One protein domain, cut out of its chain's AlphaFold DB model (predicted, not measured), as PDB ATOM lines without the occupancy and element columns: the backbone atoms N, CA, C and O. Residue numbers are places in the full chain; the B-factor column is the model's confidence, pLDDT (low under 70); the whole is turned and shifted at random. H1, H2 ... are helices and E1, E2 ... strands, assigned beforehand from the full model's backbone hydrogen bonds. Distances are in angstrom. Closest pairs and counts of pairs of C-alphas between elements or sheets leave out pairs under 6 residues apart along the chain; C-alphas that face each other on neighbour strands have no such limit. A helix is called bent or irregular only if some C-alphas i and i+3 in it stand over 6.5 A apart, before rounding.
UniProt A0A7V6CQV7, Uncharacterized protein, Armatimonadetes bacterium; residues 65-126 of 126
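Overview. This is residues 65 to 126 of the 126 residues of an uncharacterized protein of Armatimonadetes bacterium (UniProt A0A7V6CQV7). The shape is an open, flat frame with an empty middle: a small hairpin of E1 and E2 and the long loop of residues 75 to 90 make one side, H1 runs away from the hairpin as the next side, and H2 with the tail after it turns back along a third. The start of H1 packs beside the hairpin, H2 is apart from the other named elements, and residues 118 to 126, of which 118 to 120 belong to H2, stand free. The printed part has 62 residues with two named strands and two named helices, in the order E1, E2, H1, H2, and the sheet E1 - E2 is antiparallel. The class is mixed, helices and strands. The whole is loose, with a radius of gyration of the C-alphas of 13.6 A and spans of 33 by 33 by 16 A.

Arrangement. E1, residues 66 to 69, and E2, residues 72 to 74, are antiparallel neighbours and form a hairpin, with 152 degrees between their directions. N 66 and O 74 are 2.9 A apart and N 74 and O 66 are 2.8 A apart, both within hydrogen-bond range. H1, residues 91 to 108, has 10 pairs of C-alphas within 8 A with E2, the closest those of Arg 72 and Arg 91 at 4.4 A. With E1 it has 1 such pair, the C-alphas of Glu 67 and His 94, 6.8 A apart. H1 has a kink of 48 degrees near residue 102 and is irregular, with C-alphas 102 and 105 lying 7.4 A apart. H2, residues 115 to 120, is apart from E1, E2 and H1. In H2 every O i to N i+4 pair is within hydrogen-bond range; in H1, 12 of 14 are.

Along the chain. E1 begins at C-alpha 66, (-23.196, 37.525, 40.114), and is 9.4 A long; E2 is 7.1 A long. H1 measures 25.5 A from C-alpha 91, (-30.359, 28.804, 42.802), to C-alpha 108, (-33.088, 51.909, 53.244). H2 measures 8.8 A and ends at C-alpha 120, (-24.253, 40.546, 56.907).

Size, cuts and confidence. The two C-alphas farthest apart are those of Glu 81 and Thr 111, at 34.7 A. The link from E1 to E2 is tight, that from H1 to H2 is short, and that from E2 to H1, 16 residues, is long. The printed part has no cut and ends at the chain's last residue, Ala 126. The mean pLDDT of the printed part is 78.8, and residues 110 to 126 are under 70; the mean for H2 is 49.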
ATOM      1  N   PHE A  65     -23.617  39.974  44.065       92.19
ATOM      2  CA  PHE A  65     -24.407  38.875  43.502       92.19
ATOM      3  C   PHE A  65     -24.199  38.792  41.984       92.19
ATOM      4  O   PHE A  65     -24.723  39.624  41.231       92.19
ATOM      5  N   MET A  66     -23.506  37.750  41.526       93.44
ATOM      6  CA  MET A  66     -23.196  37.525  40.114       93.44
ATOM      7  C   MET A  66     -24.067  36.403  39.539       93.44
ATOM      8  O   MET A  66     -23.967  35.255  39.960       93.44
ATOM      9  N   GLU A  67     -24.921  36.735  38.572       96.00
ATOM     10  CA  GLU A  67     -25.740  35.754  37.848       96.00
ATOM     11  C   GLU A  67     -24.879  34.994  36.838       96.00
ATOM     12  O   GLU A  67     -24.092  35.605  36.119       96.00
ATOM     13  N   VAL A  68     -25.053  33.674  36.763       95.25
ATOM     14  CA  VAL A  68     -24.336  32.813  35.804       95.25
ATOM     15  C   VAL A  68     -25.278  32.110  34.818       95.25
ATOM     16  O   VAL A  68     -24.842  31.259  34.047       95.25
ATOM     17  N   GLY A  69     -26.568  32.464  34.831       93.50
ATOM     18  CA  GLY A  69     -27.607  31.858  33.996       93.50
ATOM     19  C   GLY A  69     -28.335  30.699  34.680       93.50
ATOM     20  O   GLY A  69     -28.024  30.320  35.805       93.50
ATOM     21  N   GLU A  70     -29.361  30.156  34.015       94.75
ATOM     22  CA  GLU A  70     -30.167  29.020  34.509       94.75
ATOM     23  C   GLU A  70     -30.742  29.205  35.928       94.75
ATOM     24  O   GLU A  70     -30.860  28.248  36.700       94.75
ATOM     25  N   GLN A  71     -31.095  30.448  36.278       95.88
ATOM     26  CA  GLN A  71     -31.550  30.831  37.622       95.88
ATOM     27  C   GLN A  71     -30.523  30.504  38.717       95.88
ATOM     28  O   GLN A  71     -30.896  30.190  39.846       95.88
ATOM     29  N   ARG A  72     -29.227  30.522  38.394       96.44
ATOM     30  CA  ARG A  72     -28.130  30.332  39.341       96.44
ATOM     31  C   ARG A  72     -27.298  31.600  39.426       96.44
ATOM     32  O   ARG A  72     -26.963  32.217  38.416       96.44
ATOM     33  N   ALA A  73     -26.886  31.918  40.643       96.69
ATOM     34  CA  ALA A  73     -25.942  32.986  40.918       96.69
ATOM     35  C   ALA A  73     -24.827  32.486  41.839       96.69
ATOM     36  O   ALA A  73     -24.941  31.434  42.468       96.69
ATOM     37  N   THR A  74     -23.749  33.250  41.923       95.62
ATOM     38  CA  THR A  74     -22.694  33.107  42.927       95.62
ATOM     39  C   THR A  74     -22.519  34.426  43.680       95.62
ATOM     40  O   THR A  74     -23.025  35.471  43.262       95.62
ATOM     41  N   LEU A  75     -21.827  34.364  44.814       92.56
ATOM     42  CA  LEU A  75     -21.585  35.484  45.714       92.56
ATOM     43  C   LEU A  75     -20.075  35.628  45.956       92.56
ATOM     44  O   LEU A  75     -19.583  35.163  46.988       92.56
ATOM     45  N   PRO A  76     -19.302  36.210  45.018       92.56
ATOM     46  CA  PRO A  76     -17.907  36.520  45.274       92.56
ATOM     47  C   PRO A  76     -17.809  37.539  46.417       92.56
ATOM     48  O   PRO A  76     -18.480  38.576  46.402       92.56
ATOM     49  N   LYS A  77     -16.954  37.225  47.390       91.94
ATOM     50  CA  LYS A  77     -16.520  38.118  48.465       91.94
ATOM     51  C   LYS A  77     -14.997  38.181  48.438       91.94
ATOM     52  O   LYS A  77     -14.361  37.141  48.264       91.94
ATOM     53  N   PHE A  78     -14.442  39.380  48.538       93.12
ATOM     54  CA  PHE A  78     -13.002  39.624  48.456       93.12
ATOM     55  C   PHE A  78     -12.646  40.972  49.072       93.12
ATOM     56  O   PHE A  78     -13.533  41.791  49.309       93.12
ATOM     57  N   ASN A  79     -11.358  41.187  49.315       94.94
ATOM     58  CA  ASN A  79     -10.814  42.452  49.798       94.94
ATOM     59  C   ASN A  79      -9.425  42.710  49.177       94.94
ATOM     60  O   ASN A  79      -9.074  42.061  48.186       94.94
ATOM     61  N   TYR A  80      -8.641  43.660  49.702       93.81
ATOM     62  CA  TYR A  80      -7.314  43.967  49.144       93.81
ATOM     63  C   TYR A  80      -6.319  42.803  49.220       93.81
ATOM     64  O   TYR A  80      -5.449  42.690  48.358       93.81
ATOM     65  N   GLU A  81      -6.441  41.951  50.234       94.31
ATOM     66  CA  GLU A  81      -5.489  40.868  50.508       94.31
ATOM     67  C   GLU A  81      -6.009  39.505  50.039       94.31
ATOM     68  O   GLU A  81      -5.240  38.632  49.632       94.31
ATOM     69  N   HIS A  82      -7.328  39.325  50.057       92.00
ATOM     70  CA  HIS A  82      -7.997  38.068  49.774       92.00
ATOM     71  C   HIS A  82      -8.672  38.144  48.407       92.00
ATOM     72  O   HIS A  82      -9.736  38.759  48.283       92.00
ATOM     73  N   PRO A  83      -8.094  37.509  47.369       89.69
ATOM     74  CA  PRO A  83      -8.692  37.502  46.041       89.69
ATOM     75  C   PRO A  83     -10.034  36.750  46.039       89.69
ATOM     76  O   PRO A  83     -10.265  35.883  46.887       89.69
ATOM     77  N   PRO A  84     -10.916  37.023  45.058       87.31
ATOM     78  CA  PRO A  84     -12.236  36.406  44.986       87.31
ATOM     79  C   PRO A  84     -12.161  34.883  44.894       87.31
ATOM     80  O   PRO A  84     -11.628  34.323  43.937       87.31
ATOM     81  N   ARG A  85     -12.777  34.214  45.873       89.25
ATOM     82  CA  ARG A  85     -13.018  32.764  45.882       89.25
ATOM     83  C   ARG A  85     -14.526  32.507  45.844       89.25
ATOM     84  O   ARG A  85     -15.132  32.269  46.887       89.25
ATOM     85  N   PRO A  86     -15.164  32.641  44.669       88.75
ATOM     86  CA  PRO A  86     -16.608  32.535  44.575       88.75
ATOM     87  C   PRO A  86     -17.079  31.116  44.924       88.75
ATOM     88  O   PRO A  86     -16.493  30.142  44.444       88.75
ATOM     89  N   PRO A  87     -18.152  30.972  45.718       90.94
ATOM     90  CA  PRO A  87     -18.765  29.674  45.952       90.94
ATOM     91  C   PRO A  87     -19.368  29.111  44.658       90.94
ATOM     92  O   PRO A  87     -19.657  29.847  43.706       90.94
ATOM     93  N   ALA A  88     -19.606  27.798  44.635       94.94
ATOM     94  CA  ALA A  88     -20.286  27.154  43.515       94.94
ATOM     95  C   ALA A  88     -21.646  27.833  43.246       94.94
ATOM     96  O   ALA A  88     -22.398  28.093  44.195       94.94
ATOM     97  N   PRO A  89     -21.988  28.128  41.977       96.06
ATOM     98  CA  PRO A  89     -23.244  28.792  41.673       96.06
ATOM     99  C   PRO A  89     -24.460  27.974  42.102       96.06
ATOM    100  O   PRO A  89     -24.543  26.772  41.837       96.06
ATOM    101  N   SER A  90     -25.440  28.635  42.713       95.50
ATOM    102  CA  SER A  90     -26.644  27.997  43.239       95.50
ATOM    103  C   SER A  90     -27.898  28.814  42.934       95.50
ATOM    104  O   SER A  90     -27.853  30.035  42.767       95.50
ATOM    105  N   ARG A  91     -29.052  28.133  42.891       95.81
ATOM    106  CA  ARG A  91     -30.359  28.804  42.802       95.81
ATOM    107  C   ARG A  91     -30.683  29.612  44.055       95.81
ATOM    108  O   ARG A  91     -31.425  30.584  43.981       95.81
ATOM    109  N   LEU A  92     -30.105  29.230  45.195       94.44
ATOM    110  CA  LEU A  92     -30.260  29.964  46.444       94.44
ATOM    111  C   LEU A  92     -29.747  31.399  46.293       94.44
ATOM    112  O   LEU A  92     -30.490  32.331  46.572       94.44
ATOM    113  N   PHE A  93     -28.528  31.591  45.779       94.06
ATOM    114  CA  PHE A  93     -27.976  32.937  45.584       94.06
ATOM    115  C   PHE A  93     -28.778  33.773  44.579       94.06
ATOM    116  O   PHE A  93     -28.900  34.981  44.761       94.06
ATOM    117  N   HIS A  94     -29.364  33.143  43.557       95.12
ATOM    118  CA  HIS A  94     -30.255  33.818  42.608       95.12
ATOM    119  C   HIS A  94     -31.508  34.360  43.313       95.12
ATOM    120  O   HIS A  94     -31.830  35.544  43.218       95.12
ATOM    121  N   TRP A  95     -32.178  33.515  44.101       95.62
ATOM    122  CA  TRP A  95     -33.349  33.932  44.871       95.62
ATOM    123  C   TRP A  95     -33.008  34.940  45.970       95.62
ATOM    124  O   TRP A  95     -33.784  35.865  46.195       95.62
ATOM    125  N   MET A  96     -31.835  34.831  46.601       93.44
ATOM    126  CA  MET A  96     -31.341  35.835  47.548       93.44
ATOM    127  C   MET A  96     -31.143  37.194  46.876       93.44
ATOM    128  O   MET A  96     -31.588  38.199  47.421       93.44
ATOM    129  N   LYS A  97     -30.539  37.235  45.681       92.69
ATOM    130  CA  LYS A  97     -30.398  38.467  44.895       92.69
ATOM    131  C   LYS A  97     -31.761  39.073  44.563       92.69
ATOM    132  O   LYS A  97     -31.959  40.273  44.750       92.69
ATOM    133  N   ALA A  98     -32.698  38.254  44.081       92.94
ATOM    134  CA  ALA A  98     -34.040  38.701  43.720       92.94
ATOM    135  C   ALA A  98     -34.805  39.251  44.936       92.94
ATOM    136  O   ALA A  98     -35.394  40.331  44.862       92.94
ATOM    137  N   ALA A  99     -34.744  38.547  46.071       92.25
ATOM    138  CA  ALA A  99     -35.323  39.002  47.328       92.25
ATOM    139  C   ALA A  99     -34.673  40.313  47.788       92.25
ATOM    140  O   ALA A  99     -35.384  41.273  48.076       92.25
ATOM    141  N   PHE A 100     -33.339  40.394  47.780       88.38
ATOM    142  CA  PHE A 100     -32.618  41.608  48.147       88.38
ATOM    143  C   PHE A 100     -33.071  42.797  47.300       88.38
ATOM    144  O   PHE A 100     -33.490  43.799  47.860       88.38
ATOM    145  N   GLY A 101     -33.111  42.672  45.970       87.00
ATOM    146  CA  GLY A 101     -33.588  43.749  45.095       87.00
ATOM    147  C   GLY A 101     -35.032  44.186  45.380       87.00
ATOM    148  O   GLY A 101     -35.349  45.368  45.273       87.00
ATOM    149  N   ARG A 102     -35.905  43.256  45.792       88.31
ATOM    150  CA  ARG A 102     -37.301  43.559  46.136       88.31
ATOM    151  C   ARG A 102     -37.444  44.274  47.479       88.31
ATOM    152  O   ARG A 102     -38.296  45.151  47.595       88.31
ATOM    153  N   PHE A 103     -36.654  43.884  48.476       85.31
ATOM    154  CA  PHE A 103     -36.758  44.396  49.846       85.31
ATOM    155  C   PHE A 103     -35.799  45.552  50.148       85.31
ATOM    156  O   PHE A 103     -36.009  46.265  51.122       85.31
ATOM    157  N   TYR A 104     -34.782  45.780  49.317       82.88
ATOM    158  CA  TYR A 104     -33.766  46.812  49.524       82.88
ATOM    159  C   TYR A 104     -34.325  48.222  49.790       82.88
ATOM    160  O   TYR A 104     -33.834  48.859  50.721       82.88
ATOM    161  N   PRO A 105     -35.370  48.713  49.086       81.19
ATOM    162  CA  PRO A 105     -35.951  50.020  49.399       81.19
ATOM    163  C   PRO A 105     -36.477  50.113  50.839       81.19
ATOM    164  O   PRO A 105     -36.180  51.072  51.540       81.19
ATOM    165  N   LEU A 106     -37.145  49.062  51.326       80.62
ATOM    166  CA  LEU A 106     -37.656  48.993  52.703       80.62
ATOM    167  C   LEU A 106     -36.528  48.943  53.740       80.62
ATOM    168  O   LEU A 106     -36.688  49.418  54.865       80.62
ATOM    169  N   LEU A 107     -35.386  48.351  53.376       72.75
ATOM    170  CA  LEU A 107     -34.205  48.350  54.236       72.75
ATOM    171  C   LEU A 107     -33.612  49.758  54.375       72.75
ATOM    172  O   LEU A 107     -33.172  50.110  55.468       72.75
ATOM    173  N   MET A 108     -33.646  50.554  53.301       70.06
ATOM    174  CA  MET A 108     -33.088  51.909  53.244       70.06
ATOM    175  C   MET A 108     -34.010  52.998  53.811       70.06
ATOM    176  O   MET A 108     -33.521  54.041  54.231       70.06
ATOM    177  N   GLU A 109     -35.316  52.752  53.909       70.44
ATOM    178  CA  GLU A 109     -36.284  53.660  54.552       70.44
ATOM    179  C   GLU A 109     -36.146  53.732  56.091       70.44
ATOM    180  O   GLU A 109     -36.920  54.413  56.761       70.44
ATOM    181  N   GLY A 110     -35.152  53.054  56.682       57.44
ATOM    182  CA  GLY A 110     -34.868  53.109  58.123       57.44
ATOM    183  C   GLY A 110     -35.818  52.277  58.989       57.44
ATOM    184  O   GLY A 110     -35.694  52.265  60.210       57.44
ATOM    185  N   THR A 111     -36.743  51.535  58.377       51.56
ATOM    186  CA  THR A 111     -37.660  50.607  59.060       51.56
ATOM    187  C   THR A 111     -37.056  49.230  59.349       51.56
ATOM    188  O   THR A 111     -37.728  48.366  59.912       51.56
ATOM    189  N   SER A 112     -35.800  48.990  58.962       51.47
ATOM    190  CA  SER A 112     -35.134  47.706  59.178       51.47
ATOM    191  C   SER A 112     -34.450  47.630  60.551       51.47
ATOM    192  O   SER A 112     -33.837  48.603  60.993       51.47
ATOM    193  N   PRO A 113     -34.515  46.482  61.252       48.44
ATOM    194  CA  PRO A 113     -33.742  46.291  62.472       48.44
ATOM    195  C   PRO A 113     -32.247  46.373  62.147       48.44
ATOM    196  O   PRO A 113     -31.772  45.631  61.287       48.44
ATOM    197  N   ALA A 114     -31.493  47.199  62.877       49.69
ATOM    198  CA  ALA A 114     -30.033  47.331  62.743       49.69
ATOM    199  C   ALA A 114     -29.286  45.974  62.734       49.69
ATOM    200  O   ALA A 114     -28.227  45.834  62.125       49.69
ATOM    201  N   ALA A 115     -29.879  44.942  63.342       47.78
ATOM    202  CA  ALA A 115     -29.388  43.568  63.348       47.78
ATOM    203  C   ALA A 115     -29.223  42.927  61.950       47.78
ATOM    204  O   ALA A 115     -28.385  42.038  61.793       47.78
ATOM    205  N   VAL A 116     -29.980  43.355  60.930       53.84
ATOM    206  CA  VAL A 116     -29.898  42.777  59.571       53.84
ATOM    207  C   VAL A 116     -28.535  43.055  58.935       53.84
ATOM    208  O   VAL A 116     -27.928  42.150  58.366       53.84
ATOM    209  N   PHE A 117     -28.018  44.274  59.082       49.72
ATOM    210  CA  PHE A 117     -26.730  44.668  58.506       49.72
ATOM    211  C   PHE A 117     -25.551  44.143  59.330       49.72
ATOM    212  O   PHE A 117     -24.615  43.574  58.771       49.72
ATOM    213  N   HIS A 118     -25.674  44.155  60.660       48.47
ATOM    214  CA  HIS A 118     -24.660  43.586  61.552       48.47
ATOM    215  C   HIS A 118     -24.441  42.074  61.338       48.47
ATOM    216  O   HIS A 118     -23.337  41.578  61.541       48.47
ATOM    217  N   THR A 119     -25.469  41.340  60.890       48.62
ATOM    218  CA  THR A 119     -25.369  39.905  60.548       48.62
ATOM    219  C   THR A 119     -24.726  39.676  59.173       48.62
ATOM    220  O   THR A 119     -24.042  38.676  58.958       48.62
ATOM    221  N   LEU A 120     -24.899  40.607  58.226       47.84
ATOM    222  CA  LEU A 120     -24.253  40.546  56.907       47.84
ATOM    223  C   LEU A 120     -22.744  40.827  56.967       47.84
ATOM    224  O   LEU A 120     -22.028  40.410  56.053       47.84
ATOM    225  N   ARG A 121     -22.275  41.444  58.062       49.34
ATOM    226  CA  ARG A 121     -20.859  41.624  58.415       49.34
ATOM    227  C   ARG A 121     -20.100  40.311  58.615       49.34
ATOM    228  O   ARG A 121     -18.890  40.389  58.684       49.34
ATOM    229  N   GLY A 122     -20.776  39.156  58.721       43.03
ATOM    230  CA  GLY A 122     -20.199  37.808  58.866       43.03
ATOM    231  C   GLY A 122     -18.705  37.769  59.197       43.03
ATOM    232  O   GLY A 122     -17.909  37.797  58.269       43.03
ATOM    233  N   ASP A 123     -18.375  37.737  60.492       40.56
ATOM    234  CA  ASP A 123     -17.033  37.745  61.093       40.56
ATOM    235  C   ASP A 123     -15.863  37.574  60.104       40.56
ATOM    236  O   ASP A 123     -15.395  36.469  59.837       40.56
ATOM    237  N   TYR A 124     -15.342  38.698  59.606       48.53
ATOM    238  CA  TYR A 124     -14.132  38.790  58.775       48.53
ATOM    239  C   TYR A 124     -12.827  38.616  59.590       48.53
ATOM    240  O   TYR A 124     -11.792  39.183  59.254       48.53
ATOM    241  N   HIS A 125     -12.873  37.851  60.685       33.06
ATOM    242  CA  HIS A 125     -11.751  37.615  61.607       33.06
ATOM    243  C   HIS A 125     -11.208  36.174  61.563       33.06
ATOM    244  O   HIS A 125     -10.632  35.708  62.546       33.06
ATOM    245  N   ALA A 126     -11.366  35.468  60.442       33.66
ATOM    246  CA  ALA A 126     -10.764  34.150  60.224       33.66
ATOM    247  C   ALA A 126      -9.912  34.121  58.954       33.66
ATOM    248  O   ALA A 126     -10.410  34.594  57.908       33.66
TER     249      ALA A 126